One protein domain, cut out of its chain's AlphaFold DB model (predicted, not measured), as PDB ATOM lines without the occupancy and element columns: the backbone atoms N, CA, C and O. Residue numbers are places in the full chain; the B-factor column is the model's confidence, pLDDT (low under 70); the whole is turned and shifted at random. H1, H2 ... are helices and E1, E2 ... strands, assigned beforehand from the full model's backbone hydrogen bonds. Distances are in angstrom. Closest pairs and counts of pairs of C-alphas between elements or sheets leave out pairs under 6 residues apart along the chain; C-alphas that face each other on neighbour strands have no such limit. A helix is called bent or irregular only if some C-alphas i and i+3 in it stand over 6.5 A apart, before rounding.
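Overview. This is residues 92 to 169 of the 199 residues of an uncharacterized protein of Fasciola hepatica (UniProt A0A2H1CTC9). Two small two-stranded hairpins, E1 with E2 and E3 with E4, make a head together with the loops between them, and one long helix, H1, leaves this head as an arm. The first part of H1 passes beside E1, while residues 155 to 169, of which 155 to 168 belong to H1, stick out free; in the head, the loops of residues 99 to 104 and 133 to 139 come near each other. The printed part has 78 residues, with four named strands and then one named helix in the order E1, E2, E3, E4, H1; each sheet is one antiparallel pair, and the class is mixed, helices and strands. The whole is loose, with a radius of gyration of the C-alphas of 16.3 A, and elongated, spanning 55 by 30 by 19 A.

Along the chain. Begin at C-alpha 93, at (367.587, 126.058, 234.206); from there strand E1 runs over residues 93 to 98, 13.5 A from first to last C-alpha. Next find strand E2 at residues 105 to 109, 13.1 A long. Strand E3 follows at residues 116 to 119, 9.6 A, and strand E4 at residues 129 to 132, 10.4 A. Then look for C-alpha 143 at (355.456, 128.930, 242.674), where helix H1 begins; it runs 37.9 A over residues 143 to 168, to C-alpha 168 at (373.346, 99.548, 226.859).

Arrangement. Look first at E1 and E2, an antiparallel hairpin with 157 degrees between their directions; N 94 and O 108 are 2.9 A apart, within hydrogen-bond range, and so are N 106 and O 97, at 3.1 A. E3 and E4 form the other antiparallel hairpin, at 142 degrees, where N 119 and O 129 are within hydrogen-bond range at 2.8 A. E2 and E3 are apart, though they follow each other in the chain, and E1 is apart from both E3 and E4. Go on to H1: its closest C-alphas to E1 are those of Leu 150 and Leu 94, 7.1 A apart. Its closest C-alphas to E4 are those of Arg 143 and Ala 131, at 6.8 A. H1 is apart from E2 and from E3. In H1 every O i to N i+4 pair is within hydrogen-bond range, and the helix is not bent.

Size, cuts and confidence. The two C-alphas farthest apart are those of Glu 124 and Tyr 169, at 56.1 A. Without residues 155 to 169, which stand free, the body of 63 residues spans 36 by 27 by 19 A. The printed part has no cut, and its four links are short but not tight. In the B-factor column you will find a mean pLDDT of the printed part of 70.9, with 39 residues under 70, among them residues 121 to 130 and 147 to 169; H1 has a mean of 57.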
ATOM      1  N   ILE A  92     370.640 123.722 236.729       58.88
ATOM      2  CA  ILE A  92     369.245 123.430 236.389       58.88
ATOM      3  C   ILE A  92     368.636 124.771 236.006       58.88
ATOM      4  O   ILE A  92     368.551 125.673 236.842       58.88
ATOM      5  N   TYR A  93     368.249 124.884 234.742       67.00
ATOM      6  CA  TYR A  93     367.587 126.058 234.206       67.00
ATOM      7  C   TYR A  93     366.120 125.735 233.978       67.00
ATOM      8  O   TYR A  93     365.800 124.684 233.432       67.00
ATOM      9  N   LEU A  94     365.243 126.657 234.346       75.94
ATOM     10  CA  LEU A  94     363.917 126.725 233.753       75.94
ATOM     11  C   LEU A  94     364.027 127.622 232.519       75.94
ATOM     12  O   LEU A  94     364.224 128.829 232.697       75.94
ATOM     13  N   PRO A  95     363.994 127.056 231.302       81.56
ATOM     14  CA  PRO A  95     364.066 127.851 230.093       81.56
ATOM     15  C   PRO A  95     362.755 128.612 229.880       81.56
ATOM     16  O   PRO A  95     361.685 128.139 230.258       81.56
ATOM     17  N   GLU A  96     362.849 129.785 229.257       87.25
ATOM     18  CA  GLU A  96     361.701 130.503 228.680       87.25
ATOM     19  C   GLU A  96     360.553 130.818 229.665       87.25
ATOM     20  O   GLU A  96     359.373 130.858 229.308       87.25
ATOM     21  N   VAL A  97     360.877 131.123 230.924       89.81
ATOM     22  CA  VAL A  97     359.863 131.467 231.926       89.81
ATOM     23  C   VAL A  97     359.305 132.866 231.656       89.81
ATOM     24  O   VAL A  97     359.955 133.885 231.918       89.81
ATOM     25  N   ALA A  98     358.063 132.925 231.176       93.50
ATOM     26  CA  ALA A  98     357.344 134.170 230.915       93.50
ATOM     27  C   ALA A  98     356.661 134.726 232.176       93.50
ATOM     28  O   ALA A  98     355.935 134.030 232.890       93.50
ATOM     29  N   CYS A  99     356.874 136.013 232.460       93.31
ATOM     30  CA  CYS A  99     356.183 136.708 233.542       93.31
ATOM     31  C   CYS A  99     354.685 136.850 233.222       93.31
ATOM     32  O   CYS A  99     354.356 137.422 232.184       93.31
ATOM     33  N   PRO A 100     353.765 136.457 234.125       92.00
ATOM     34  CA  PRO A 100     352.326 136.534 233.857       92.00
ATOM     35  C   PRO A 100     351.782 137.969 233.774       92.00
ATOM     36  O   PRO A 100     350.664 138.164 233.314       92.00
ATOM     37  N   VAL A 101     352.546 138.967 234.234       96.19
ATOM     38  CA  VAL A 101     352.107 140.373 234.284       96.19
ATOM     39  C   VAL A 101     352.661 141.191 233.122       96.19
ATOM     40  O   VAL A 101     351.910 141.895 232.462       96.19
ATOM     41  N   CYS A 102     353.972 141.130 232.872       95.81
ATOM     42  CA  CYS A 102     354.614 141.958 231.842       95.81
ATOM     43  C   CYS A 102     355.102 141.170 230.622       95.81
ATOM     44  O   CYS A 102     355.750 141.747 229.755       95.81
ATOM     45  N   ASN A 103     354.835 139.860 230.572       93.94
ATOM     46  CA  ASN A 103     355.277 138.953 229.512       93.94
ATOM     47  C   ASN A 103     356.801 138.946 229.269       93.94
ATOM     48  O   ASN A 103     357.268 138.522 228.217       93.94
ATOM     49  N   PHE A 104     357.593 139.421 230.238       95.25
ATOM     50  CA  PHE A 104     359.045 139.327 230.183       95.25
ATOM     51  C   PHE A 104     359.466 137.869 230.351       95.25
ATOM     52  O   PHE A 104     359.207 137.264 231.397       95.25
ATOM     53  N   THR A 105     360.117 137.333 229.325       93.56
ATOM     54  CA  THR A 105     360.579 135.949 229.269       93.56
ATOM     55  C   THR A 105     362.068 135.886 229.555       93.56
ATOM     56  O   THR A 105     362.847 136.660 228.997       93.56
ATOM     57  N   ARG A 106     362.465 134.971 230.436       89.12
ATOM     58  CA  ARG A 106     363.871 134.733 230.764       89.12
ATOM     59  C   ARG A 106     364.098 133.302 231.205       89.12
ATOM     60  O   ARG A 106     363.198 132.665 231.748       89.12
ATOM     61  N   ASP A 107     365.343 132.876 231.101       84.81
ATOM     62  CA  ASP A 107     365.786 131.662 231.763       84.81
ATOM     63  C   ASP A 107     366.037 131.950 233.249       84.81
ATOM     64  O   ASP A 107     366.608 132.988 233.621       84.81
ATOM     65  N   ILE A 108     365.595 131.029 234.103       79.00
ATOM     66  CA  ILE A 108     365.823 131.077 235.550       79.00
ATOM     67  C   ILE A 108     366.824 129.984 235.911       79.00
ATOM     68  O   ILE A 108     366.536 128.796 235.767       79.00
ATOM     69  N   ASP A 109     367.993 130.379 236.416       73.38
ATOM     70  CA  ASP A 109     368.946 129.445 237.020       73.38
ATOM     71  C   ASP A 109     368.519 129.175 238.463       73.38
ATOM     72  O   ASP A 109     368.767 129.981 239.358       73.38
ATOM     73  N   VAL A 110     367.900 128.023 238.712       69.88
ATOM     74  CA  VAL A 110     367.327 127.670 240.022       69.88
ATOM     75  C   VAL A 110     368.344 127.801 241.158       69.88
ATOM     76  O   VAL A 110     367.980 128.084 242.299       69.88
ATOM     77  N   CYS A 111     369.625 127.592 240.853       61.59
ATOM     78  CA  CYS A 111     370.699 127.596 241.829       61.59
ATOM     79  C   CYS A 111     371.433 128.931 241.922       61.59
ATOM     80  O   CYS A 111     372.223 129.074 242.846       61.59
ATOM     81  N   ARG A 112     371.285 129.867 240.983       63.16
ATOM     82  CA  ARG A 112     372.103 131.098 240.935       63.16
ATOM     83  C   ARG A 112     371.306 132.363 240.672       63.16
ATOM     84  O   ARG A 112     371.903 133.432 240.564       63.16
ATOM     85  N   ASP A 113     369.990 132.251 240.544       70.94
ATOM     86  CA  ASP A 113     369.158 133.392 240.214       70.94
ATOM     87  C   ASP A 113     369.249 134.481 241.285       70.94
ATOM     88  O   ASP A 113     368.970 134.250 242.462       70.94
ATOM     89  N   THR A 114     369.615 135.687 240.861       75.75
ATOM     90  CA  THR A 114     369.720 136.860 241.733       75.75
ATOM     91  C   THR A 114     368.365 137.493 242.037       75.75
ATOM     92  O   THR A 114     368.267 138.330 242.930       75.75
ATOM     93  N   HIS A 115     367.308 137.125 241.309       82.19
ATOM     94  CA  HIS A 115     365.963 137.673 241.476       82.19
ATOM     95  C   HIS A 115     365.099 136.767 242.359       82.19
ATOM     96  O   HIS A 115     363.949 136.473 242.036       82.19
ATOM     97  N   LEU A 116     365.657 136.336 243.490       79.06
ATOM     98  CA  LEU A 116     364.998 135.521 244.504       79.06
ATOM     99  C   LEU A 116     364.778 136.361 245.771       79.06
ATOM    100  O   LEU A 116     365.722 136.922 246.321       79.06
ATOM    101  N   VAL A 117     363.536 136.451 246.247       75.12
ATOM    102  CA  VAL A 117     363.180 137.238 247.441       75.12
ATOM    103  C   VAL A 117     362.363 136.414 248.427       75.12
ATOM    104  O   VAL A 117     361.636 135.498 248.040       75.12
ATOM    105  N   ARG A 118     362.472 136.744 249.718       76.69
ATOM    106  CA  ARG A 118     361.670 136.129 250.778       76.69
ATOM    107  C   ARG A 118     360.402 136.949 250.995       76.69
ATOM    108  O   ARG A 118     360.474 138.075 251.481       76.69
ATOM    109  N   LEU A 119     359.256 136.378 250.641       73.19
ATOM    110  CA  LEU A 119     357.938 136.940 250.915       73.19
ATOM    111  C   LEU A 119     357.486 136.491 252.310       73.19
ATOM    112  O   LEU A 119     357.677 135.336 252.690       73.19
ATOM    113  N   VAL A 120     356.922 137.412 253.087       73.06
ATOM    114  CA  VAL A 120     356.405 137.154 254.438       73.06
ATOM    115  C   VAL A 120     354.904 137.380 254.402       73.06
ATOM    116  O   VAL A 120     354.465 138.414 253.904       73.06
ATOM    117  N   ASP A 121     354.134 136.419 254.906       63.75
ATOM    118  CA  ASP A 121     352.686 136.573 254.994       63.75
ATOM    119  C   ASP A 121     352.340 137.498 256.168       63.75
ATOM    120  O   ASP A 121     352.876 137.358 257.270       63.75
ATOM    121  N   THR A 122     351.472 138.478 255.933       61.22
ATOM    122  CA  THR A 122     351.112 139.511 256.922       61.22
ATOM    123  C   THR A 122     350.254 138.983 258.077       61.22
ATOM    124  O   THR A 122     350.024 139.700 259.048       61.22
ATOM    125  N   THR A 123     349.796 137.734 258.005       58.75
ATOM    126  CA  THR A 123     348.993 137.075 259.036       58.75
ATOM    127  C   THR A 123     349.878 136.198 259.922       58.75
ATOM    128  O   THR A 123     350.117 135.034 259.618       58.75
ATOM    129  N   GLU A 124     350.393 136.789 261.000       53.94
ATOM    130  CA  GLU A 124     350.870 136.115 262.220       53.94
ATOM    131  C   GLU A 124     351.487 134.718 262.033       53.94
ATOM    132  O   GLU A 124     350.934 133.705 262.453       53.94
ATOM    133  N   SER A 125     352.659 134.625 261.407       50.47
ATOM    134  CA  SER A 125     353.562 133.483 261.600       50.47
ATOM    135  C   SER A 125     354.929 133.748 260.973       50.47
ATOM    136  O   SER A 125     355.073 134.341 259.912       50.47
ATOM    137  N   ILE A 126     355.977 133.277 261.644       54.91
ATOM    138  CA  ILE A 126     357.412 133.419 261.321       54.91
ATOM    139  C   ILE A 126     357.803 132.755 259.966       54.91
ATOM    140  O   ILE A 126     358.971 132.713 259.561       54.91
ATOM    141  N   THR A 127     356.829 132.248 259.214       55.50
ATOM    142  CA  THR A 127     356.974 131.360 258.060       55.50
ATOM    143  C   THR A 127     356.860 132.115 256.732       55.50
ATOM    144  O   THR A 127     355.910 131.940 255.981       55.50
ATOM    145  N   GLY A 128     357.849 132.957 256.422       61.94
ATOM    146  CA  GLY A 128     358.026 133.479 255.061       61.94
ATOM    147  C   GLY A 128     358.559 132.413 254.092       61.94
ATOM    148  O   GLY A 128     359.309 131.529 254.516       61.94
ATOM    149  N   TYR A 129     358.217 132.518 252.807       67.00
ATOM    150  CA  TYR A 129     358.654 131.619 251.731       67.00
ATOM    151  C   TYR A 129     359.463 132.364 250.661       67.00
ATOM    152  O   TYR A 129     359.361 133.579 250.512       67.00
ATOM    153  N   TRP A 130     360.286 131.636 249.907       69.88
ATOM    154  CA  TRP A 130     361.082 132.209 248.821       69.88
ATOM    155  C   TRP A 130     360.333 132.154 247.494       69.88
ATOM    156  O   TRP A 130     359.721 131.136 247.164       69.88
ATOM    157  N   ALA A 131     360.405 133.245 246.738       77.56
ATOM    158  CA  ALA A 131     359.790 133.381 245.428       77.56
ATOM    159  C   ALA A 131     360.747 134.075 244.456       77.56
ATOM    160  O   ALA A 131     361.402 135.062 244.803       77.56
ATOM    161  N   TRP A 132     360.805 133.573 243.221       86.00
ATOM    162  CA  TRP A 132     361.447 134.299 242.129       86.00
ATOM    163  C   TRP A 132     360.576 135.477 241.716       86.00
ATOM    164  O   TRP A 132     359.355 135.347 241.631       86.00
ATOM    165  N   ILE A 133     361.194 136.614 241.415       89.31
ATOM    166  CA  ILE A 133     360.510 137.815 240.937       89.31
ATOM    167  C   ILE A 133     360.964 138.179 239.532       89.31
ATOM    168  O   ILE A 133     362.106 137.959 239.129       89.31
ATOM    169  N   CYS A 134     360.051 138.766 238.768       92.88
ATOM    170  CA  CYS A 134     360.379 139.300 237.459       92.88
ATOM    171  C   CYS A 134     361.368 140.472 237.597       92.88
ATOM    172  O   CYS A 134     361.085 141.406 238.352       92.88
ATOM    173  N   PRO A 135     362.484 140.506 236.847       90.81
ATOM    174  CA  PRO A 135     363.413 141.636 236.896       90.81
ATOM    175  C   PRO A 135     362.789 142.946 236.391       90.81
ATOM    176  O   PRO A 135     363.244 144.018 236.778       90.81
ATOM    177  N   HIS A 136     361.740 142.871 235.561       92.88
ATOM    178  CA  HIS A 136     361.108 144.037 234.948       92.88
ATOM    179  C   HIS A 136     359.994 144.641 235.818       92.88
ATOM    180  O   HIS A 136     360.057 145.812 236.176       92.88
ATOM    181  N   CYS A 137     358.988 143.849 236.208       94.25
ATOM    182  CA  CYS A 137     357.842 144.349 236.984       94.25
ATOM    183  C   CYS A 137     357.854 143.948 238.466       94.25
ATOM    184  O   CYS A 137     356.921 144.287 239.188       94.25
ATOM    185  N   ARG A 138     358.868 143.197 238.923       92.06
ATOM    186  CA  ARG A 138     358.996 142.657 240.294       92.06
ATOM    187  C   ARG A 138     357.840 141.774 240.772       92.06
ATOM    188  O   ARG A 138     357.826 141.376 241.933       92.06
ATOM    189  N   ASN A 139     356.913 141.406 239.890       93.00
ATOM    190  CA  ASN A 139     355.865 140.451 240.219       93.00
ATOM    191  C   ASN A 139     356.478 139.082 240.534       93.00
ATOM    192  O   ASN A 139     357.359 138.619 239.802       93.00
ATOM    193  N   ALA A 140     355.990 138.426 241.585       88.31
ATOM    194  CA  ALA A 140     356.407 137.073 241.931       88.31
ATOM    195  C   ALA A 140     355.945 136.079 240.857       88.31
ATOM    196  O   ALA A 140     354.787 136.084 240.435       88.31
ATOM    197  N   TYR A 141     356.852 135.224 240.399       85.56
ATOM    198  CA  TYR A 141     356.481 134.098 239.557       85.56
ATOM    199  C   TYR A 141     355.659 133.096 240.383       85.56
ATOM    200  O   TYR A 141     355.999 132.824 241.539       85.56
ATOM    201  N   PRO A 142     354.574 132.540 239.819       78.50
ATOM    202  CA  PRO A 142     353.720 131.606 240.536       78.50
ATOM    203  C   PRO A 142     354.491 130.323 240.852       78.50
ATOM    204  O   PRO A 142     354.867 129.571 239.953       78.50
ATOM    205  N   ARG A 143     354.688 130.067 242.149       74.62
ATOM    206  CA  ARG A 143     355.456 128.930 242.674       74.62
ATOM    207  C   ARG A 143     355.024 127.589 242.077       74.62
ATOM    208  O   ARG A 143     355.882 126.843 241.627       74.62
ATOM    209  N   ALA A 144     353.717 127.328 242.025       69.00
ATOM    210  CA  ALA A 144     353.172 126.063 241.534       69.00
ATOM    211  C   ALA A 144     353.610 125.745 240.095       69.00
ATOM    212  O   ALA A 144     353.978 124.613 239.806       69.00
ATOM    213  N   ARG A 145     353.644 126.753 239.211       73.12
ATOM    214  CA  ARG A 145     354.080 126.554 237.820       73.12
ATOM    215  C   ARG A 145     355.564 126.225 237.739       73.12
ATOM    216  O   ARG A 145     355.949 125.334 237.001       73.12
ATOM    217  N   LEU A 146     356.395 126.934 238.501       71.69
ATOM    218  CA  LEU A 146     357.835 126.666 238.519       71.69
ATOM    219  C   LEU A 146     358.141 125.289 239.118       71.69
ATOM    220  O   LEU A 146     359.038 124.602 238.646       71.69
ATOM    221  N   GLU A 147     357.395 124.879 240.143       68.00
ATOM    222  CA  GLU A 147     357.500 123.547 240.741       68.00
ATOM    223  C   GLU A 147     357.147 122.442 239.749       68.00
ATOM    224  O   GLU A 147     357.911 121.491 239.612       68.00
ATOM    225  N   GLU A 148     356.026 122.582 239.044       65.88
ATOM    226  CA  GLU A 148     355.580 121.609 238.049       65.88
ATOM    227  C   GLU A 148     356.603 121.445 236.920       65.88
ATOM    228  O   GLU A 148     357.013 120.323 236.629       65.88
ATOM    229  N   GLU A 149     357.104 122.550 236.364       66.88
ATOM    230  CA  GLU A 149     358.140 122.528 235.324       66.88
ATOM    231  C   GLU A 149     359.432 121.856 235.810       66.88
ATOM    232  O   GLU A 149     360.052 121.067 235.096       66.88
ATOM    233  N   LEU A 150     359.839 122.111 237.058       62.81
ATOM    234  CA  LEU A 150     361.021 121.467 237.634       62.81
ATOM    235  C   LEU A 150     360.834 119.967 237.836       62.81
ATOM    236  O   LEU A 150     361.769 119.199 237.596       62.81
ATOM    237  N   VAL A 151     359.649 119.550 238.282       62.25
ATOM    238  CA  VAL A 151     359.311 118.133 238.433       62.25
ATOM    239  C   VAL A 151     359.314 117.453 237.069       62.25
ATOM    240  O   VAL A 151     359.994 116.442 236.914       62.25
ATOM    241  N   GLN A 152     358.662 118.042 236.064       60.84
ATOM    242  CA  GLN A 152     358.618 117.500 234.704       60.84
ATOM    243  C   GLN A 152     360.015 117.351 234.096       60.84
ATOM    244  O   GLN A 152     360.351 116.294 233.560       60.84
ATOM    245  N   GLN A 153     360.876 118.364 234.227       59.78
ATOM    246  CA  GLN A 153     362.255 118.265 233.746       59.78
ATOM    247  C   GLN A 153     363.043 117.176 234.471       59.78
ATOM    248  O   GLN A 153     363.804 116.436 233.848       59.78
ATOM    249  N   LEU A 154     362.877 117.057 235.790       59.03
ATOM    250  CA  LEU A 154     363.558 116.029 236.568       59.03
ATOM    251  C   LEU A 154     363.094 114.623 236.167       59.03
ATOM    252  O   LEU A 154     363.927 113.725 236.025       59.03
ATOM    253  N   GLU A 155     361.793 114.441 235.948       57.88
ATOM    254  CA  GLU A 155     361.206 113.197 235.449       57.88
ATOM    255  C   GLU A 155     361.722 112.856 234.052       57.88
ATOM    256  O   GLU A 155     362.157 111.728 233.819       57.88
ATOM    257  N   GLN A 156     361.762 113.826 233.138       59.31
ATOM    258  CA  GLN A 156     362.286 113.632 231.788       59.31
ATOM    259  C   GLN A 156     363.768 113.249 231.805       59.31
ATOM    260  O   GLN A 156     364.174 112.324 231.100       59.31
ATOM    261  N   ILE A 157     364.573 113.918 232.634       57.53
ATOM    262  CA  ILE A 157     365.988 113.587 232.828       57.53
ATOM    263  C   ILE A 157     366.116 112.153 233.356       57.53
ATOM    264  O   ILE A 157     366.894 111.365 232.818       57.53
ATOM    265  N   ALA A 158     365.328 111.773 234.366       53.94
ATOM    266  CA  ALA A 158     365.332 110.418 234.911       53.94
ATOM    267  C   ALA A 158     364.943 109.366 233.855       53.94
ATOM    268  O   ALA A 158     365.644 108.366 233.701       53.94
ATOM    269  N   LEU A 159     363.883 109.617 233.081       56.44
ATOM    270  CA  LEU A 159     363.412 108.744 232.004       56.44
ATOM    271  C   LEU A 159     364.445 108.600 230.884       56.44
ATOM    272  O   LEU A 159     364.761 107.482 230.480       56.44
ATOM    273  N   GLN A 160     365.013 109.707 230.402       51.19
ATOM    274  CA  GLN A 160     366.056 109.695 229.377       51.19
ATOM    275  C   GLN A 160     367.261 108.867 229.831       51.19
ATOM    276  O   GLN A 160     367.817 108.092 229.050       51.19
ATOM    277  N   HIS A 161     367.639 108.985 231.102       49.75
ATOM    278  CA  HIS A 161     368.708 108.176 231.668       49.75
ATOM    279  C   HIS A 161     368.336 106.695 231.766       49.75
ATOM    280  O   HIS A 161     369.171 105.855 231.432       49.75
ATOM    281  N   CYS A 162     367.098 106.348 232.135       50.06
ATOM    282  CA  CYS A 162     366.628 104.961 232.076       50.06
ATOM    283  C   CYS A 162     366.752 104.386 230.657       50.06
ATOM    284  O   CYS A 162     367.285 103.291 230.493       50.06
ATOM    285  N   LEU A 163     366.348 105.141 229.631       47.88
ATOM    286  CA  LEU A 163     366.435 104.715 228.229       47.88
ATOM    287  C   LEU A 163     367.885 104.543 227.754       47.88
ATOM    288  O   LEU A 163     368.202 103.557 227.092       47.88
ATOM    289  N   GLN A 164     368.787 105.459 228.119       41.00
ATOM    290  CA  GLN A 164     370.215 105.342 227.797       41.00
ATOM    291  C   GLN A 164     370.857 104.103 228.436       41.00
ATOM    292  O   GLN A 164     371.693 103.453 227.810       41.00
ATOM    293  N   VAL A 165     370.449 103.744 229.657       44.28
ATOM    294  CA  VAL A 165     370.903 102.514 230.322       44.28
ATOM    295  C   VAL A 165     370.306 101.274 229.643       44.28
ATOM    296  O   VAL A 165     371.027 100.303 229.434       44.28
ATOM    297  N   SER A 166     369.037 101.313 229.226       38.44
ATOM    298  CA  SER A 166     368.385 100.214 228.495       38.44
ATOM    299  C   SER A 166     368.958  99.970 227.094       38.44
ATOM    300  O   SER A 166     369.005  98.829 226.655       38.44
ATOM    301  N   ILE A 167     369.449 100.994 226.390       47.69
ATOM    302  CA  ILE A 167     370.159 100.804 225.108       47.69
ATOM    303  C   ILE A 167     371.489 100.066 225.325       47.69
ATOM    304  O   ILE A 167     371.927  99.302 224.466       47.69
ATOM    305  N   MET A 168     372.117 100.253 226.489       41.78
ATOM    306  CA  MET A 168     373.346  99.548 226.859       41.78
ATOM    307  C   MET A 168     373.086  98.114 227.367       41.78
ATOM    308  O   MET A 168     374.013  97.307 227.385       41.78
ATOM    309  N   TYR A 169     371.836  97.782 227.731       39.06
ATOM    310  CA  TYR A 169     371.391  96.462 228.200       39.06
ATOM    311  C   TYR A 169     369.998  96.111 227.625       39.06
ATOM    312  O   TYR A 169     368.982  96.414 228.258       39.06
TER     313      TYR A 169